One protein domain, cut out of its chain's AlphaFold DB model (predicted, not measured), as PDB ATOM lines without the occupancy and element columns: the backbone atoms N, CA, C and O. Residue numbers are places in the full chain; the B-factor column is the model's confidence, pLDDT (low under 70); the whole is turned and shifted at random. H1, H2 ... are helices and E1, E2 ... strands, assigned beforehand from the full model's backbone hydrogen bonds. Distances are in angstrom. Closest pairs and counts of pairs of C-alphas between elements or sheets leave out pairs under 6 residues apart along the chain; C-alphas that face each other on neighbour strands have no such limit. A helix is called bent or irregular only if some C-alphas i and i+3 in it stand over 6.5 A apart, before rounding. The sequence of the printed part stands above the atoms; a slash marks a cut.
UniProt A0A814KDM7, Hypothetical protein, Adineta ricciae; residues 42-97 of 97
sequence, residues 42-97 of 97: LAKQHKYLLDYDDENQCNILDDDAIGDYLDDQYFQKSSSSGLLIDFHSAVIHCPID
ATOM      1  N   LEU A  42      93.022 -78.422 -43.626       94.00
ATOM      2  CA  LEU A  42      92.229 -79.574 -43.192       94.00
ATOM      3  C   LEU A  42      92.415 -80.760 -44.147       94.00
ATOM      4  O   LEU A  42      92.756 -81.857 -43.703       94.00
ATOM      5  N   ALA A  43      92.278 -80.538 -45.454       92.44
ATOM      6  CA  ALA A  43      92.429 -81.592 -46.450       92.44
ATOM      7  C   ALA A  43      93.834 -82.213 -46.422       92.44
ATOM      8  O   ALA A  43      93.977 -83.435 -46.433       92.44
ATOM      9  N   LYS A  44      94.886 -81.393 -46.292       91.31
ATOM     10  CA  LYS A  44      96.270 -81.881 -46.154       91.31
ATOM     11  C   LYS A  44      96.481 -82.687 -44.872       91.31
ATOM     12  O   LYS A  44      97.116 -83.738 -44.914       91.31
ATOM     13  N   GLN A  45      95.975 -82.202 -43.737       95.44
ATOM     14  CA  GLN A  45      96.136 -82.855 -42.432       95.44
ATOM     15  C   GLN A  45      95.454 -84.222 -42.388       95.44
ATOM     16  O   GLN A  45      96.015 -85.177 -41.849       95.44
ATOM     17  N   HIS A  46      94.267 -84.315 -42.980       94.44
ATOM     18  CA  HIS A  46      93.464 -85.530 -42.985       94.44
ATOM     19  C   HIS A  46      93.690 -86.423 -44.213       94.44
ATOM     20  O   HIS A  46      93.161 -87.530 -44.261       94.44
ATOM     21  N   LYS A  47      94.531 -85.986 -45.161       94.50
ATOM     22  CA  LYS A  47      94.802 -86.667 -46.437       94.50
ATOM     23  C   LYS A  47      93.543 -86.855 -47.296       94.50
ATOM     24  O   LYS A  47      93.406 -87.870 -47.966       94.50
ATOM     25  N   TYR A  48      92.654 -85.863 -47.294       94.62
ATOM     26  CA  TYR A  48      91.463 -85.803 -48.152       94.62
ATOM     27  C   TYR A  48      91.833 -85.242 -49.528       94.62
ATOM     28  O   TYR A  48      91.419 -84.151 -49.915       94.62
ATOM     29  N   LEU A  49      92.717 -85.963 -50.217       92.00
ATOM     30  CA  LEU A  49      93.252 -85.618 -51.530       92.00
ATOM     31  C   LEU A  49      92.999 -86.810 -52.457       92.00
ATOM     32  O   LEU A  49      93.390 -87.928 -52.118       92.00
ATOM     33  N   LEU A  50      92.362 -86.572 -53.601       91.44
ATOM     34  CA  LEU A  50      92.056 -87.610 -54.588       91.44
ATOM     35  C   LEU A  50      93.230 -87.848 -55.538       91.44
ATOM     36  O   LEU A  50      93.590 -88.993 -55.796       91.44
ATOM     37  N   ASP A  51      93.821 -86.768 -56.048       90.19
ATOM     38  CA  ASP A  51      94.911 -86.820 -57.024       90.19
ATOM     39  C   ASP A  51      95.716 -85.508 -57.034       90.19
ATOM     40  O   ASP A  51      95.401 -84.561 -56.303       90.19
ATOM     41  N   TYR A  52      96.748 -85.439 -57.869       87.81
ATOM     42  CA  TYR A  52      97.493 -84.223 -58.168       87.81
ATOM     43  C   TYR A  52      97.276 -83.806 -59.626       87.81
ATOM     44  O   TYR A  52      97.511 -84.577 -60.551       87.81
ATOM     45  N   ASP A  53      96.837 -82.567 -59.831       85.38
ATOM     46  CA  ASP A  53      96.742 -81.942 -61.145       85.38
ATOM     47  C   ASP A  53      98.112 -81.352 -61.515       85.38
ATOM     48  O   ASP A  53      98.505 -80.292 -61.018       85.38
ATOM     49  N   ASP A  54      98.845 -82.052 -62.384       88.12
ATOM     50  CA  ASP A  54     100.164 -81.630 -62.872       88.12
ATOM     51  C   ASP A  54     100.117 -80.337 -63.707       88.12
ATOM     52  O   ASP A  54     101.094 -79.582 -63.720       88.12
ATOM     53  N   GLU A  55      99.006 -80.054 -64.398       84.62
ATOM     54  CA  GLU A  55      98.871 -78.872 -65.259       84.62
ATOM     55  C   GLU A  55      98.720 -77.600 -64.422       84.62
ATOM     56  O   GLU A  55      99.388 -76.593 -64.675       84.62
ATOM     57  N   ASN A  56      97.869 -77.661 -63.395       80.25
ATOM     58  CA  ASN A  56      97.621 -76.547 -62.477       80.25
ATOM     59  C   ASN A  56      98.519 -76.571 -61.229       80.25
ATOM     60  O   ASN A  56      98.469 -75.648 -60.412       80.25
ATOM     61  N   GLN A  57      99.359 -77.601 -61.098       82.44
ATOM     62  CA  GLN A  57     100.300 -77.820 -60.000       82.44
ATOM     63  C   GLN A  57      99.634 -77.813 -58.614       82.44
ATOM     64  O   GLN A  57     100.190 -77.285 -57.640       82.44
ATOM     65  N   CYS A  58      98.443 -78.401 -58.498       81.75
ATOM     66  CA  CYS A  58      97.652 -78.393 -57.269       81.75
ATOM     67  C   CYS A  58      97.065 -79.772 -56.940       81.75
ATOM     68  O   CYS A  58      96.927 -80.631 -57.800       81.75
ATOM     69  N   ASN A  59      96.725 -79.998 -55.667       85.62
ATOM     70  CA  ASN A  59      96.026 -81.225 -55.285       85.62
ATOM     71  C   ASN A  59      94.535 -81.100 -55.607       85.62
ATOM     72  O   ASN A  59      93.921 -80.079 -55.291       85.62
ATOM     73  N   ILE A  60      93.961 -82.176 -56.129       88.06
ATOM     74  CA  ILE A  60      92.520 -82.370 -56.240       88.06
ATOM     75  C   ILE A  60      92.017 -82.840 -54.873       88.06
ATOM     76  O   ILE A  60      92.498 -83.842 -54.339       88.06
ATOM     77  N   LEU A  61      91.092 -82.087 -54.281       90.56
ATOM     78  CA  LEU A  61      90.547 -82.385 -52.957       90.56
ATOM     79  C   LEU A  61      89.435 -83.433 -53.039       90.56
ATOM     80  O   LEU A  61      88.729 -83.526 -54.041       90.56
ATOM     81  N   ASP A  62      89.288 -84.209 -51.969       91.94
ATOM     82  CA  ASP A  62      88.135 -85.085 -51.757       91.94
ATOM     83  C   ASP A  62      87.025 -84.289 -51.053       91.94
ATOM     84  O   ASP A  62      86.986 -84.202 -49.821       91.94
ATOM     85  N   ASP A  63      86.176 -83.628 -51.847       88.50
ATOM     86  CA  ASP A  63      85.115 -82.745 -51.345       88.50
ATOM     87  C   ASP A  63      84.076 -83.495 -50.496       88.50
ATOM     88  O   ASP A  63      83.563 -82.924 -49.531       88.50
ATOM     89  N   ASP A  64      83.808 -84.769 -50.811       90.56
ATOM     90  CA  ASP A  64      82.872 -85.614 -50.064       90.56
ATOM     91  C   ASP A  64      83.435 -85.924 -48.669       90.56
ATOM     92  O   ASP A  64      82.776 -85.673 -47.660       90.56
ATOM     93  N   ALA A  65      84.700 -86.359 -48.579       92.25
ATOM     94  CA  ALA A  65      85.344 -86.625 -47.289       92.25
ATOM     95  C   ALA A  65      85.478 -85.364 -46.414       92.25
ATOM     96  O   ALA A  65      85.380 -85.428 -45.182       92.25
ATOM     97  N   ILE A  66      85.706 -84.201 -47.037       92.19
ATOM     98  CA  ILE A  66      85.719 -82.907 -46.342       92.19
ATOM     99  C   ILE A  66      84.321 -82.574 -45.813       92.19
ATOM    100  O   ILE A  66      84.205 -82.183 -44.649       92.19
ATOM    101  N   GLY A  67      83.282 -82.726 -46.641       90.12
ATOM    102  CA  GLY A  67      81.884 -82.507 -46.266       90.12
ATOM    103  C   GLY A  67      81.473 -83.367 -45.073       90.12
ATOM    104  O   GLY A  67      81.093 -82.822 -44.034       90.12
ATOM    105  N   ASP A  68      81.691 -84.681 -45.170       91.56
ATOM    106  CA  ASP A  68      81.404 -85.650 -44.106       91.56
ATOM    107  C   ASP A  68      82.105 -85.272 -42.791       91.56
ATOM    108  O   ASP A  68      81.514 -85.291 -41.707       91.56
ATOM    109  N   TYR A  69      83.373 -84.855 -42.864       91.62
ATOM    110  CA  TYR A  69      84.105 -84.403 -41.685       91.62
ATOM    111  C   TYR A  69      83.502 -83.132 -41.069       91.62
ATOM    112  O   TYR A  69      83.414 -83.025 -39.840       91.62
ATOM    113  N   LEU A  70      83.115 -82.147 -41.885       89.19
ATOM    114  CA  LEU A  70      82.511 -80.908 -41.391       89.19
ATOM    115  C   LEU A  70      81.151 -81.171 -40.734       89.19
ATOM    116  O   LEU A  70      80.887 -80.627 -39.653       89.19
ATOM    117  N   ASP A  71      80.342 -82.045 -41.330       88.31
ATOM    118  CA  ASP A  71      79.068 -82.490 -40.776       88.31
ATOM    119  C   ASP A  71      79.260 -83.153 -39.410       88.31
ATOM    120  O   ASP A  71      78.706 -82.693 -38.403       88.31
ATOM    121  N   ASP A  72      80.121 -84.167 -39.336       89.38
ATOM    122  CA  ASP A  72      80.350 -84.946 -38.120       89.38
ATOM    123  C   ASP A  72      81.011 -84.131 -37.000       89.38
ATOM    124  O   ASP A  72      80.738 -84.334 -35.806       89.38
ATOM    125  N   GLN A  73      81.932 -83.223 -37.335       87.50
ATOM    126  CA  GLN A  73      82.662 -82.447 -36.332       87.50
ATOM    127  C   GLN A  73      81.933 -81.192 -35.882       87.50
ATOM    128  O   GLN A  73      82.093 -80.804 -34.718       87.50
ATOM    129  N   TYR A  74      81.151 -80.561 -36.758       86.62
ATOM    130  CA  TYR A  74      80.651 -79.217 -36.500       86.62
ATOM    131  C   TYR A  74      79.156 -79.036 -36.717       86.62
ATOM    132  O   TYR A  74      78.532 -78.422 -35.853       86.62
ATOM    133  N   PHE A  75      78.573 -79.524 -37.813       82.81
ATOM    134  CA  PHE A  75      77.175 -79.201 -38.130       82.81
ATOM    135  C   PHE A  75      76.167 -80.087 -37.391       82.81
ATOM    136  O   PHE A  75      75.176 -79.576 -36.870       82.81
ATOM    137  N   GLN A  76      76.452 -81.380 -37.216       77.19
ATOM    138  CA  GLN A  76      75.600 -82.278 -36.424       77.19
ATOM    139  C   GLN A  76      75.704 -82.020 -34.909       77.19
ATOM    140  O   GLN A  76      74.822 -82.394 -34.129       77.19
ATOM    141  N   LYS A  77      76.784 -81.378 -34.453       72.25
ATOM    142  CA  LYS A  77      77.028 -81.099 -33.033       72.25
ATOM    143  C   LYS A  77      76.571 -79.687 -32.694       72.25
ATOM    144  O   LYS A  77      76.977 -78.711 -33.309       72.25
ATOM    145  N   SER A  78      75.763 -79.544 -31.643       64.00
ATOM    146  CA  SER A  78      75.368 -78.218 -31.157       64.00
ATOM    147  C   SER A  78      76.586 -77.470 -30.602       64.00
ATOM    148  O   SER A  78      76.971 -77.669 -29.448       64.00
ATOM    149  N   SER A  79      77.180 -76.613 -31.432       68.69
ATOM    150  CA  SER A  79      78.361 -75.829 -31.088       68.69
ATOM    151  C   SER A  79      77.994 -74.533 -30.360       68.69
ATOM    152  O   SER A  79      76.975 -73.900 -30.636       68.69
ATOM    153  N   SER A  80      78.839 -74.126 -29.413       77.75
ATOM    154  CA  SER A  80      78.751 -72.825 -28.738       77.75
ATOM    155  C   SER A  80      79.466 -71.702 -29.503       77.75
ATOM    156  O   SER A  80      79.549 -70.588 -28.991       77.75
ATOM    157  N   SER A  81      80.002 -71.993 -30.692       85.06
ATOM    158  CA  SER A  81      80.743 -71.068 -31.556       85.06
ATOM    159  C   SER A  81      80.244 -71.146 -32.998       85.06
ATOM    160  O   SER A  81      79.805 -72.208 -33.436       85.06
ATOM    161  N   GLY A  82      80.376 -70.051 -33.742       89.38
ATOM    162  CA  GLY A  82      80.139 -70.024 -35.187       89.38
ATOM    163  C   GLY A  82      81.391 -70.448 -35.945       89.38
ATOM    164  O   GLY A  82      82.503 -70.262 -35.444       89.38
ATOM    165  N   LEU A  83      81.233 -71.025 -37.131       91.56
ATOM    166  CA  LEU A  83      82.364 -71.377 -37.987       91.56
ATOM    167  C   LEU A  83      82.682 -70.264 -38.978       91.56
ATOM    168  O   LEU A  83      81.786 -69.626 -39.522       91.56
ATOM    169  N   LEU A  84      83.968 -70.075 -39.238       93.00
ATOM    170  CA  LEU A  84      84.485 -69.248 -40.311       93.00
ATOM    171  C   LEU A  84      85.302 -70.148 -41.235       93.00
ATOM    172  O   LEU A  84      86.392 -70.575 -40.868       93.00
ATOM    173  N   ILE A  85      84.737 -70.488 -42.386       92.56
ATOM    174  CA  ILE A  85      85.287 -71.466 -43.325       92.56
ATOM    175  C   ILE A  85      86.003 -70.706 -44.444       92.56
ATOM    176  O   ILE A  85      85.364 -69.950 -45.172       92.56
ATOM    177  N   ASP A  86      87.319 -70.882 -44.564       91.75
ATOM    178  CA  ASP A  86      88.156 -70.302 -45.621       91.75
ATOM    179  C   ASP A  86      88.377 -71.325 -46.729       91.75
ATOM    180  O   ASP A  86      88.952 -72.396 -46.502       91.75
ATOM    181  N   PHE A  87      87.923 -70.988 -47.937       86.81
ATOM    182  CA  PHE A  87      88.161 -71.824 -49.101       86.81
ATOM    183  C   PHE A  87      88.240 -71.027 -50.405       86.81
ATOM    184  O   PHE A  87      87.757 -69.903 -50.522       86.81
ATOM    185  N   HIS A  88      88.895 -71.588 -51.421       78.88
ATOM    186  CA  HIS A  88      89.065 -70.919 -52.713       78.88
ATOM    187  C   HIS A  88      87.862 -71.106 -53.657       78.88
ATOM    188  O   HIS A  88      87.689 -70.301 -54.573       78.88
ATOM    189  N   SER A  89      87.012 -72.109 -53.411       70.19
ATOM    190  CA  SER A  89      85.762 -72.366 -54.137       70.19
ATOM    191  C   SER A  89      84.556 -72.196 -53.208       70.19
ATOM    192  O   SER A  89      84.683 -72.317 -51.994       70.19
ATOM    193  N   ALA A  90      83.388 -71.880 -53.765       60.34
ATOM    194  CA  ALA A  90      82.116 -71.922 -53.030       60.34
ATOM    195  C   ALA A  90      81.397 -73.272 -53.185       60.34
ATOM    196  O   ALA A  90      80.336 -73.478 -52.605       60.34
ATOM    197  N   VAL A  91      81.967 -74.168 -53.989       56.88
ATOM    198  CA  VAL A  91      81.457 -75.513 -54.215       56.88
ATOM    199  C   VAL A  91      82.275 -76.448 -53.338       56.88
ATOM    200  O   VAL A  91      83.336 -76.908 -53.729       56.88
ATOM    201  N   ILE A  92      81.804 -76.635 -52.115       59.97
ATOM    202  CA  ILE A  92      81.980 -77.867 -51.346       59.97
ATOM    203  C   ILE A  92      80.551 -78.358 -51.165       59.97
ATOM    204  O   ILE A  92      79.664 -77.521 -50.954       59.97
ATOM    205  N   HIS A  93      80.296 -79.664 -51.280       52.47
ATOM    206  CA  HIS A  93      78.987 -80.220 -50.943       52.47
ATOM    207  C   HIS A  93      78.763 -80.073 -49.434       52.47
ATOM    208  O   HIS A  93      79.019 -80.957 -48.632       52.47
ATOM    209  N   CYS A  94      78.360 -78.874 -49.045       44.03
ATOM    210  CA  CYS A  94      77.847 -78.553 -47.740       44.03
ATOM    211  C   CYS A  94      76.331 -78.578 -47.930       44.03
ATOM    212  O   CYS A  94      75.852 -77.843 -48.803       44.03
ATOM    213  N   PRO A  95      75.569 -79.414 -47.209       42.22
ATOM    214  CA  PRO A  95      74.122 -79.299 -47.213       42.22
ATOM    215  C   PRO A  95      73.767 -77.915 -46.659       42.22
ATOM    216  O   PRO A  95      73.727 -77.672 -45.455       42.22
ATOM    217  N   ILE A  96      73.576 -76.960 -47.566       40.47
ATOM    218  CA  ILE A  96      72.872 -75.722 -47.281       40.47
ATOM    219  C   ILE A  96      71.410 -76.129 -47.390       40.47
ATOM    220  O   ILE A  96      70.869 -76.024 -48.481       40.47
ATOM    221  N   ASP A  97      70.884 -76.763 -46.337       37.00
ATOM    222  CA  ASP A  97      69.467 -76.851 -45.933       37.00
ATOM    223  C   ASP A  97      69.285 -77.875 -44.794       37.00
ATOM    224  O   ASP A  97      69.531 -79.085 -45.008       37.00
TER     225      ASP A  97
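Overview. This is residues 42 to 97 of the 97 residues of the protein "Hypothetical protein" of Adineta ricciae (UniProt A0A814KDM7). The domain is a long, loose hairpin-like course of chain: a two-stranded hairpin of E1 and E2 makes one end of the long axis, the helix H2 carries on from it toward the other end, and the chain then folds back so that E3 runs toward the hairpin's end with a gap between it and H2. The short helix H1 sits near the place where the hairpin meets H2, and the tail after E3 turns back toward H2. The printed part has 56 residues, with two named helices and three named strands in the order H1, E1, E2, H2, E3; the class is mixed, helices and strands, and the sheet E1 - E2 is antiparallel. The whole is loose, with a radius of gyration of the C-alphas of 12.8 A, and a rod in outline, spanning 41 by 20 by 17 A.

Arrangement. The sheet is the hairpin of E1, residues 49 to 53, and E2, residues 58 to 61, antiparallel with 149 degrees between their directions. C-alphas 52 and 59 face each other at 4.4 A, and N 50 and O 60, at 2.8 A, and N 60 and O 51, at 2.8 A, are within hydrogen-bond range. A tight link joins E2 to H2, residues 63 to 75, and E1 and H2 are near each other, with 5 pairs of C-alphas within 10 A. H1, residues 42 to 46, is close to H2 but not clearly touching; their closest C-alphas, of Ala 43 and Ile 66, are 6.8 A apart. The closest C-alphas of H1 and E1, of Ala 43 and Leu 49, are 6.5 A apart. E3, residues 82 to 86, pairs with no named strand and is apart from H1, E1 and E2; it is only just apart from H2, with the closest C-alphas 8.2 A from each other. In H1 and H2 every O i to N i+4 pair is within hydrogen-bond range.

Along the chain. E1 is 10.9 A long from first to last C-alpha, E2 9.2 A and H1 6.1 A, with C-alpha 42 at (92.229, -79.574, -43.192). H2 is 15.8 A long from C-alpha 63 at (85.115, -82.745, -51.345); it is irregular, but only just, with C-alphas 72 and 75 at 6.6 A. E3 is 13.2 A long and ends at C-alpha 86, at (88.156, -70.302, -45.621).

Size, cuts and confidence. The two C-alphas farthest apart, of Glu 55 and Ser 80, are 42.1 A from each other. The printed part has no cut and ends at the chain's last residue, 97. No link is long; H2 to E3, with 6 residues between, is short. Residues 53 to 58, 76 to 81 and 84 to 90, of which 84 to 86 belong to E3, stand free. The mean pLDDT of the printed part is 81.6, and residues 78 to 79 and 90 to 97 are under 70.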